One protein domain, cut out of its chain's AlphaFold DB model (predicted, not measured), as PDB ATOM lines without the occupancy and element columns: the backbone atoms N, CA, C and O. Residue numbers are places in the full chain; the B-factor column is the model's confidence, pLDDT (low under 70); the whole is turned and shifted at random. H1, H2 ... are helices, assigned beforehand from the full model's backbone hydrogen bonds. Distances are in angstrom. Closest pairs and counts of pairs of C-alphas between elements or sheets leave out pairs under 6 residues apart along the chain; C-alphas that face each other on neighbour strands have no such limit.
ATOM      1  N   LYS A  81      14.503 -47.592  23.097       85.12
ATOM      2  CA  LYS A  81      14.855 -46.340  23.783       85.12
ATOM      3  C   LYS A  81      15.989 -45.585  23.098       85.12
ATOM      4  O   LYS A  81      16.833 -44.989  23.773       85.12
ATOM      5  N   ASN A  82      16.043 -45.648  21.772       84.44
ATOM      6  CA  ASN A  82      17.052 -44.941  20.992       84.44
ATOM      7  C   ASN A  82      16.662 -43.473  20.721       84.44
ATOM      8  O   ASN A  82      17.463 -42.739  20.142       84.44
ATOM      9  N   GLY A  83      15.472 -43.035  21.158       85.19
ATOM     10  CA  GLY A  83      14.962 -41.682  20.949       85.19
ATOM     11  C   GLY A  83      14.431 -41.444  19.534       85.19
ATOM     12  O   GLY A  83      14.367 -40.301  19.085       85.19
ATOM     13  N   SER A  84      14.108 -42.499  18.785       89.00
ATOM     14  CA  SER A  84      13.549 -42.436  17.435       89.00
ATOM     15  C   SER A  84      12.660 -43.652  17.151       89.00
ATOM     16  O   SER A  84      12.850 -44.727  17.701       89.00
ATOM     17  N   LEU A  85      11.693 -43.518  16.249       89.94
ATOM     18  CA  LEU A  85      10.824 -44.620  15.850       89.94
ATOM     19  C   LEU A  85      11.168 -45.100  14.451       89.94
ATOM     20  O   LEU A  85      11.038 -44.369  13.469       89.94
ATOM     21  N   SER A  86      11.538 -46.371  14.356       90.44
ATOM     22  CA  SER A  86      11.638 -47.062  13.076       90.44
ATOM     23  C   SER A  86      10.260 -47.202  12.419       90.44
ATOM     24  O   SER A  86       9.210 -47.205  13.074       90.44
ATOM     25  N   PHE A  87      10.236 -47.434  11.105       90.19
ATOM     26  CA  PHE A  87       8.981 -47.690  10.389       90.19
ATOM     27  C   PHE A  87       8.174 -48.862  10.986       90.19
ATOM     28  O   PHE A  87       6.941 -48.845  10.981       90.19
ATOM     29  N   ALA A  88       8.855 -49.887  11.512       89.00
ATOM     30  CA  ALA A  88       8.207 -51.035  12.141       89.00
ATOM     31  C   ALA A  88       7.491 -50.652  13.448       89.00
ATOM     32  O   ALA A  88       6.347 -51.068  13.657       89.00
ATOM     33  N   GLU A  89       8.126 -49.830  14.287       90.25
ATOM     34  CA  GLU A  89       7.546 -49.312  15.533       90.25
ATOM     35  C   GLU A  89       6.365 -48.380  15.245       90.25
ATOM     36  O   GLU A  89       5.288 -48.565  15.817       90.25
ATOM     37  N   CYS A  90       6.491 -47.475  14.267       90.00
ATOM     38  CA  CYS A  90       5.369 -46.652  13.810       90.00
ATOM     39  C   CYS A  90       4.200 -47.515  13.317       90.00
ATOM     40  O   CYS A  90       3.050 -47.283  13.688       90.00
ATOM     41  N   GLN A  91       4.466 -48.552  12.518       89.69
ATOM     42  CA  GLN A  91       3.416 -49.436  12.014       89.69
ATOM     43  C   GLN A  91       2.719 -50.213  13.145       89.69
ATOM     44  O   GLN A  91       1.507 -50.437  13.082       89.69
ATOM     45  N   ALA A  92       3.459 -50.633  14.173       89.94
ATOM     46  CA  ALA A  92       2.887 -51.276  15.352       89.94
ATOM     47  C   ALA A  92       2.018 -50.300  16.160       89.94
ATOM     48  O   ALA A  92       0.904 -50.654  16.559       89.94
ATOM     49  N   LEU A  93       2.477 -49.058  16.332       91.56
ATOM     50  CA  LEU A  93       1.732 -48.018  17.031       91.56
ATOM     51  C   LEU A  93       0.428 -47.659  16.310       91.56
ATOM     52  O   LEU A  93      -0.624 -47.622  16.943       91.56
ATOM     53  N   LEU A  94       0.453 -47.483  14.986       90.75
ATOM     54  CA  LEU A  94      -0.757 -47.205  14.200       90.75
ATOM     55  C   LEU A  94      -1.820 -48.299  14.370       90.75
ATOM     56  O   LEU A  94      -3.004 -47.998  14.514       90.75
ATOM     57  N   LYS A  95      -1.399 -49.570  14.424       88.38
ATOM     58  CA  LYS A  95      -2.302 -50.693  14.719       88.38
ATOM     59  C   LYS A  95      -2.858 -50.621  16.140       88.38
ATOM     60  O   LYS A  95      -4.052 -50.835  16.325       88.38
ATOM     61  N   LYS A  96      -2.019 -50.306  17.132       88.62
ATOM     62  CA  LYS A  96      -2.429 -50.147  18.540       88.62
ATOM     63  C   LYS A  96      -3.453 -49.020  18.710       88.62
ATOM     64  O   LYS A  96      -4.384 -49.158  19.495       88.62
ATOM     65  N   LEU A  97      -3.304 -47.941  17.945       87.44
ATOM     66  CA  LEU A  97      -4.210 -46.792  17.931       87.44
ATOM     67  C   LEU A  97      -5.439 -46.992  17.031       87.44
ATOM     68  O   LEU A  97      -6.246 -46.078  16.885       87.44
ATOM     69  N   ASN A  98      -5.601 -48.185  16.449       87.00
ATOM     70  CA  ASN A  98      -6.704 -48.538  15.558       87.00
ATOM     71  C   ASN A  98      -6.845 -47.587  14.349       87.00
ATOM     72  O   ASN A  98      -7.950 -47.265  13.912       87.00
ATOM     73  N   ILE A  99      -5.713 -47.126  13.809       86.38
ATOM     74  CA  ILE A  99      -5.665 -46.272  12.621       86.38
ATOM     75  C   ILE A  99      -5.584 -47.155  11.373       86.38
ATOM     76  O   ILE A  99      -4.605 -47.868  11.139       86.38
ATOM     77  N   CYS A 100      -6.622 -47.084  10.543       82.50
ATOM     78  CA  CYS A 100      -6.731 -47.849   9.306       82.50
ATOM     79  C   CYS A 100      -6.059 -47.114   8.140       82.50
ATOM     80  O   CYS A 100      -6.705 -46.356   7.420       82.50
ATOM     81  N   ILE A 101      -4.768 -47.368   7.927       86.25
ATOM     82  CA  ILE A 101      -4.007 -46.852   6.781       86.25
ATOM     83  C   ILE A 101      -3.255 -47.988   6.085       86.25
ATOM     84  O   ILE A 101      -2.766 -48.923   6.724       86.25
ATOM     85  N   THR A 102      -3.161 -47.943   4.754       88.62
ATOM     86  CA  THR A 102      -2.397 -48.964   4.024       88.62
ATOM     87  C   THR A 102      -0.901 -48.806   4.295       88.62
ATOM     88  O   THR A 102      -0.395 -47.693   4.431       88.62
ATOM     89  N   ARG A 103      -0.147 -49.915   4.300       88.06
ATOM     90  CA  ARG A 103       1.316 -49.879   4.497       88.06
ATOM     91  C   ARG A 103       2.021 -48.939   3.511       88.06
ATOM     92  O   ARG A 103       2.991 -48.288   3.879       88.06
ATOM     93  N   ARG A 104       1.524 -48.857   2.271       89.06
ATOM     94  CA  ARG A 104       2.053 -47.957   1.237       89.06
ATOM     95  C   ARG A 104       1.832 -46.488   1.597       89.06
ATOM     96  O   ARG A 104       2.769 -45.710   1.499       89.06
ATOM     97  N   GLN A 105       0.621 -46.120   2.014       86.88
ATOM     98  CA  GLN A 105       0.322 -44.749   2.442       86.88
ATOM     99  C   GLN A 105       1.106 -44.377   3.704       86.88
ATOM    100  O   GLN A 105       1.701 -43.309   3.744       86.88
ATOM    101  N   ALA A 106       1.188 -45.283   4.683       88.62
ATOM    102  CA  ALA A 106       1.999 -45.074   5.880       88.62
ATOM    103  C   ALA A 106       3.478 -44.847   5.536       88.62
ATOM    104  O   ALA A 106       4.094 -43.963   6.111       88.62
ATOM    105  N   ARG A 107       4.038 -45.593   4.569       89.25
ATOM    106  CA  ARG A 107       5.419 -45.385   4.104       89.25
ATOM    107  C   ARG A 107       5.606 -44.004   3.474       89.25
ATOM    108  O   ARG A 107       6.543 -43.318   3.839       89.25
ATOM    109  N   ILE A 108       4.698 -43.583   2.593       88.62
ATOM    110  CA  ILE A 108       4.767 -42.255   1.960       88.62
ATOM    111  C   ILE A 108       4.737 -41.143   3.015       88.62
ATOM    112  O   ILE A 108       5.524 -40.207   2.938       88.62
ATOM    113  N   LEU A 109       3.844 -41.248   4.002       89.88
ATOM    114  CA  LEU A 109       3.742 -40.259   5.076       89.88
ATOM    115  C   LEU A 109       4.965 -40.276   5.995       89.88
ATOM    116  O   LEU A 109       5.390 -39.217   6.441       89.88
ATOM    117  N   PHE A 110       5.531 -41.456   6.255       89.25
ATOM    118  CA  PHE A 110       6.744 -41.615   7.051       89.25
ATOM    119  C   PHE A 110       7.929 -40.941   6.359       89.25
ATOM    120  O   PHE A 110       8.585 -40.096   6.950       89.25
ATOM    121  N   ASP A 111       8.142 -41.238   5.076       85.81
ATOM    122  CA  ASP A 111       9.242 -40.659   4.302       85.81
ATOM    123  C   ASP A 111       9.080 -39.136   4.127       85.81
ATOM    124  O   ASP A 111      10.071 -38.420   4.044       85.81
ATOM    125  N   ALA A 112       7.842 -38.630   4.088       86.06
ATOM    126  CA  ALA A 112       7.564 -37.195   4.034       86.06
ATOM    127  C   ALA A 112       7.814 -36.473   5.372       86.06
ATOM    128  O   ALA A 112       8.052 -35.266   5.370       86.06
ATOM    129  N   ALA A 113       7.719 -37.187   6.496       87.38
ATOM    130  CA  ALA A 113       7.971 -36.653   7.832       87.38
ATOM    131  C   ALA A 113       9.447 -36.772   8.259       87.38
ATOM    132  O   ALA A 113       9.869 -36.050   9.152       87.38
ATOM    133  N   ASP A 114      10.230 -37.639   7.618       83.06
ATOM    134  CA  ASP A 114      11.668 -37.828   7.855       83.06
ATOM    135  C   ASP A 114      12.493 -36.761   7.106       83.06
ATOM    136  O   ASP A 114      13.107 -37.022   6.067       83.06
ATOM    137  N   PHE A 115      12.442 -35.512   7.579       76.38
ATOM    138  CA  PHE A 115      13.072 -34.363   6.912       76.38
ATOM    139  C   PHE A 115      14.476 -34.031   7.438       76.38
ATOM    140  O   PHE A 115      15.186 -33.238   6.816       76.38
ATOM    141  N   ARG A 116      14.921 -34.613   8.562       71.38
ATOM    142  CA  ARG A 116      16.289 -34.436   9.101       71.38
ATOM    143  C   ARG A 116      17.268 -35.506   8.605       71.38
ATOM    144  O   ARG A 116      18.443 -35.490   8.992       71.38
ATOM    145  N   LYS A 117      16.809 -36.359   7.686       63.97
ATOM    146  CA  LYS A 117      17.531 -37.431   6.985       63.97
ATOM    147  C   LYS A 117      18.932 -37.056   6.489       63.97
ATOM    148  O   LYS A 117      19.850 -37.863   6.587       63.97
ATOM    149  N   ASP A 118      19.133 -35.814   6.047       57.34
ATOM    150  CA  ASP A 118      20.416 -35.324   5.513       57.34
ATOM    151  C   ASP A 118      21.575 -35.316   6.533       57.34
ATOM    152  O   ASP A 118      22.741 -35.216   6.144       57.34
ATOM    153  N   LYS A 119      21.285 -35.415   7.838       53.91
ATOM    154  CA  LYS A 119      22.308 -35.453   8.900       53.91
ATOM    155  C   LYS A 119      22.721 -36.862   9.319       53.91
ATOM    156  O   LYS A 119      23.747 -36.999   9.987       53.91
ATOM    157  N   LYS A 120      21.953 -37.889   8.948       54.56
ATOM    158  CA  LYS A 120      22.237 -39.284   9.292       54.56
ATOM    159  C   LYS A 120      23.004 -39.931   8.138       54.56
ATOM    160  O   LYS A 120      22.666 -39.783   6.966       54.56
ATOM    161  N   SER A 121      24.120 -40.579   8.464       50.91
ATOM    162  CA  SER A 121      24.976 -41.264   7.489       50.91
ATOM    163  C   SER A 121      24.134 -42.236   6.652       50.91
ATOM    164  O   SER A 121      23.227 -42.857   7.194       50.91
ATOM    165  N   LYS A 122      24.450 -42.427   5.360       56.19
ATOM    166  CA  LYS A 122      23.742 -43.312   4.393       56.19
ATOM    167  C   LYS A 122      23.505 -44.773   4.849       56.19
ATOM    168  O   LYS A 122      22.924 -45.549   4.098       56.19
ATOM    169  N   ASN A 123      23.980 -45.143   6.036       54.97
ATOM    170  CA  ASN A 123      23.920 -46.470   6.632       54.97
ATOM    171  C   ASN A 123      23.030 -46.545   7.892       54.97
ATOM    172  O   ASN A 123      22.948 -47.621   8.478       54.97
ATOM    173  N   GLU A 124      22.420 -45.446   8.344       63.78
ATOM    174  CA  GLU A 124      21.463 -45.473   9.460       63.78
ATOM    175  C   GLU A 124      20.057 -45.833   8.967       63.78
ATOM    176  O   GLU A 124      19.640 -45.426   7.882       63.78
ATOM    177  N   GLU A 125      19.342 -46.643   9.750       69.06
ATOM    178  CA  GLU A 125      17.966 -47.039   9.447       69.06
ATOM    179  C   GLU A 125      17.030 -45.822   9.471       69.06
ATOM    180  O   GLU A 125      17.145 -44.963  10.348       69.06
ATOM    181  N   ASP A 126      16.086 -45.771   8.523       81.31
ATOM    182  CA  ASP A 126      15.050 -44.736   8.479       81.31
ATOM    183  C   ASP A 126      14.270 -44.723   9.809       81.31
ATOM    184  O   ASP A 126      13.592 -45.703  10.154       81.31
ATOM    185  N   ALA A 127      14.348 -43.617  10.548       86.44
ATOM    186  CA  ALA A 127      13.723 -43.477  11.858       86.44
ATOM    187  C   ALA A 127      13.343 -42.019  12.131       86.44
ATOM    188  O   ALA A 127      14.174 -41.133  11.932       86.44
ATOM    189  N   LEU A 128      12.126 -41.810  12.636       89.88
ATOM    190  CA  LEU A 128      11.594 -40.492  12.989       89.88
ATOM    191  C   LEU A 128      11.990 -40.131  14.416       89.88
ATOM    192  O   LEU A 128      11.725 -40.909  15.334       89.88
ATOM    193  N   ASP A 129      12.570 -38.955  14.618       89.00
ATOM    194  CA  ASP A 129      12.683 -38.388  15.962       89.00
ATOM    195  C   ASP A 129      11.308 -37.957  16.524       89.00
ATOM    196  O   ASP A 129      10.265 -38.129  15.888       89.00
ATOM    197  N   GLU A 130      11.278 -37.451  17.759       87.44
ATOM    198  CA  GLU A 130      10.030 -37.050  18.421       87.44
ATOM    199  C   GLU A 130       9.254 -35.982  17.627       87.44
ATOM    200  O   GLU A 130       8.038 -36.100  17.460       87.44
ATOM    201  N   ASP A 131       9.949 -34.972  17.091       87.12
ATOM    202  CA  ASP A 131       9.326 -33.879  16.335       87.12
ATOM    203  C   ASP A 131       8.782 -34.392  14.992       87.12
ATOM    204  O   ASP A 131       7.660 -34.074  14.586       87.12
ATOM    205  N   GLU A 132       9.573 -35.218  14.307       89.56
ATOM    206  CA  GLU A 132       9.206 -35.848  13.039       89.56
ATOM    207  C   GLU A 132       8.010 -36.796  13.212       89.56
ATOM    208  O   GLU A 132       7.096 -36.828  12.380       89.56
ATOM    209  N   PHE A 133       7.944 -37.521  14.333       90.94
ATOM    210  CA  PHE A 133       6.809 -38.375  14.662       90.94
ATOM    211  C   PHE A 133       5.518 -37.579  14.900       90.94
ATOM    212  O   PHE A 133       4.455 -37.992  14.426       90.94
ATOM    213  N   LEU A 134       5.582 -36.441  15.600       88.56
ATOM    214  CA  LEU A 134       4.412 -35.578  15.793       88.56
ATOM    215  C   LEU A 134       3.833 -35.142  14.442       88.56
ATOM    216  O   LEU A 134       2.627 -35.262  14.211       88.56
ATOM    217  N   GLN A 135       4.694 -34.725  13.512       87.19
ATOM    218  CA  GLN A 135       4.267 -34.321  12.175       87.19
ATOM    219  C   GLN A 135       3.708 -35.492  11.355       87.19
ATOM    220  O   GLN A 135       2.669 -35.356  10.702       87.19
ATOM    221  N   PHE A 136       4.350 -36.660  11.423       89.75
ATOM    222  CA  PHE A 136       3.833 -37.891  10.829       89.75
ATOM    223  C   PHE A 136       2.419 -38.204  11.327       89.75
ATOM    224  O   PHE A 136       1.524 -38.479  10.524       89.75
ATOM    225  N   PHE A 137       2.193 -38.130  12.641       87.94
ATOM    226  CA  PHE A 137       0.906 -38.471  13.231       87.94
ATOM    227  C   PHE A 137      -0.197 -37.486  12.842       87.94
ATOM    228  O   PHE A 137      -1.310 -37.914  12.523       87.94
ATOM    229  N   VAL A 138       0.101 -36.185  12.811       84.94
ATOM    230  CA  VAL A 138      -0.838 -35.170  12.312       84.94
ATOM    231  C   VAL A 138      -1.254 -35.521  10.886       84.94
ATOM    232  O   VAL A 138      -2.440 -35.677  10.625       84.94
ATOM    233  N   ASN A 139      -0.302 -35.795   9.993       85.00
ATOM    234  CA  ASN A 139      -0.610 -36.118   8.598       85.00
ATOM    235  C   ASN A 139      -1.405 -37.424   8.432       85.00
ATOM    236  O   ASN A 139      -2.243 -37.531   7.538       85.00
ATOM    237  N   VAL A 140      -1.147 -38.423   9.277       86.25
ATOM    238  CA  VAL A 140      -1.894 -39.690   9.284       86.25
ATOM    239  C   VAL A 140      -3.322 -39.513   9.815       86.25
ATOM    240  O   VAL A 140      -4.234 -40.209   9.365       86.25
ATOM    241  N   SER A 141      -3.518 -38.621  10.784       80.19
ATOM    242  CA  SER A 141      -4.813 -38.383  11.431       80.19
ATOM    243  C   SER A 141      -5.649 -37.286  10.762       80.19
ATOM    244  O   SER A 141      -6.854 -37.215  11.022       80.19
ATOM    245  N   SER A 142      -5.059 -36.493   9.862       78.25
ATOM    246  CA  SER A 142      -5.771 -35.512   9.044       78.25
ATOM    247  C   SER A 142      -6.871 -36.165   8.212       78.25
ATOM    248  O   SER A 142      -6.658 -37.130   7.474       78.25
ATOM    249  N   ARG A 143      -8.072 -35.598   8.318       75.38
ATOM    250  CA  ARG A 143      -9.285 -36.047   7.626       75.38
ATOM    251  C   ARG A 143      -9.826 -34.905   6.775       75.38
ATOM    252  O   ARG A 143     -10.706 -34.172   7.233       75.38
ATOM    253  N   PRO A 144      -9.281 -34.711   5.558       72.19
ATOM    254  CA  PRO A 144      -9.649 -33.581   4.706       72.19
ATOM    255  C   PRO A 144     -11.141 -33.590   4.339       72.19
ATOM    256  O   PRO A 144     -11.744 -32.532   4.193       72.19
ATOM    257  N   ASP A 145     -11.747 -34.777   4.275       73.31
ATOM    258  CA  ASP A 145     -13.184 -34.997   4.109       73.31
ATOM    259  C   ASP A 145     -14.020 -34.357   5.228       73.31
ATOM    260  O   ASP A 145     -15.080 -33.790   4.972       73.31
TER     261      ASP A 145
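This is residues 81 to 145 of the 152 residues of a protein of Leptotrombidium deliense (UniProt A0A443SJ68). Three short helices, H1, H2 and H3, form a small three-cornered cluster, their centres making a triangle, with H2 packed steeply on both H1 and H3. From one end of this cluster a loop sticks out, residues 118 to 124, and near its return a short strand-like pairing ties residues 85 to 86 to residues 127 to 128; the last residues, 142 to 145, trail off at the other end of the long axis. The printed part has 65 residues, with three named helices in the order H1, H2, H3 and no named strand, and its class is all helix. It is compact, with a radius of gyration of the C-alphas of 11.8 A, yet elongated in outline, spanning 38 by 22 by 20 A.

Start at Lys 81, and go on to C-alpha 87 at (8.981, -47.690, 10.389), where H1 begins; it covers residues 87 to 96 and is 14.2 A long from first to last C-alpha. After six residues look for H2, residues 103 to 113, which runs 15.2 A from first to last C-alpha. Then pass residues 114 to 129, a stretch with no named element, to C-alpha 130 at (10.030, -37.050, 18.421). There H3 begins, residues 130 to 141, the longest helix by residues, and it runs 16.5 A to C-alpha 141 at (-4.813, -38.383, 11.431).

Look first at H1 and H2, which touch; their closest C-alphas, those of Phe 87 and Phe 110, are 7.3 A apart. They run opposite ways at a steep tilt of 63 degrees. Go on to H2 and H3, which touch with 10 pairs of C-alphas within 8 A, the closest being those of Ala 113 and Phe 136, 5.3 A apart. These two also run opposite ways, at a steep tilt of 46 degrees. H1 and H3 are near each other, with 5 pairs of C-alphas within 10 A. Before H1, residues 85 to 86 pair antiparallel with residues 127 to 128, shortly before H3. In H1, H2 and H3 every O i to N i+4 pair is within hydrogen-bond range.

The two C-alphas farthest apart are those of Asn 123 and Asp 145, 38.9 A. The link from H1 to H2 is short, and the link from H2 to H3, 16 residues, is long; within it residues 118 to 124 stand free. The printed part has no cut. Its mean pLDDT is 82.4, and residues 117 to 125 are under 70, so read the model's low confidence there.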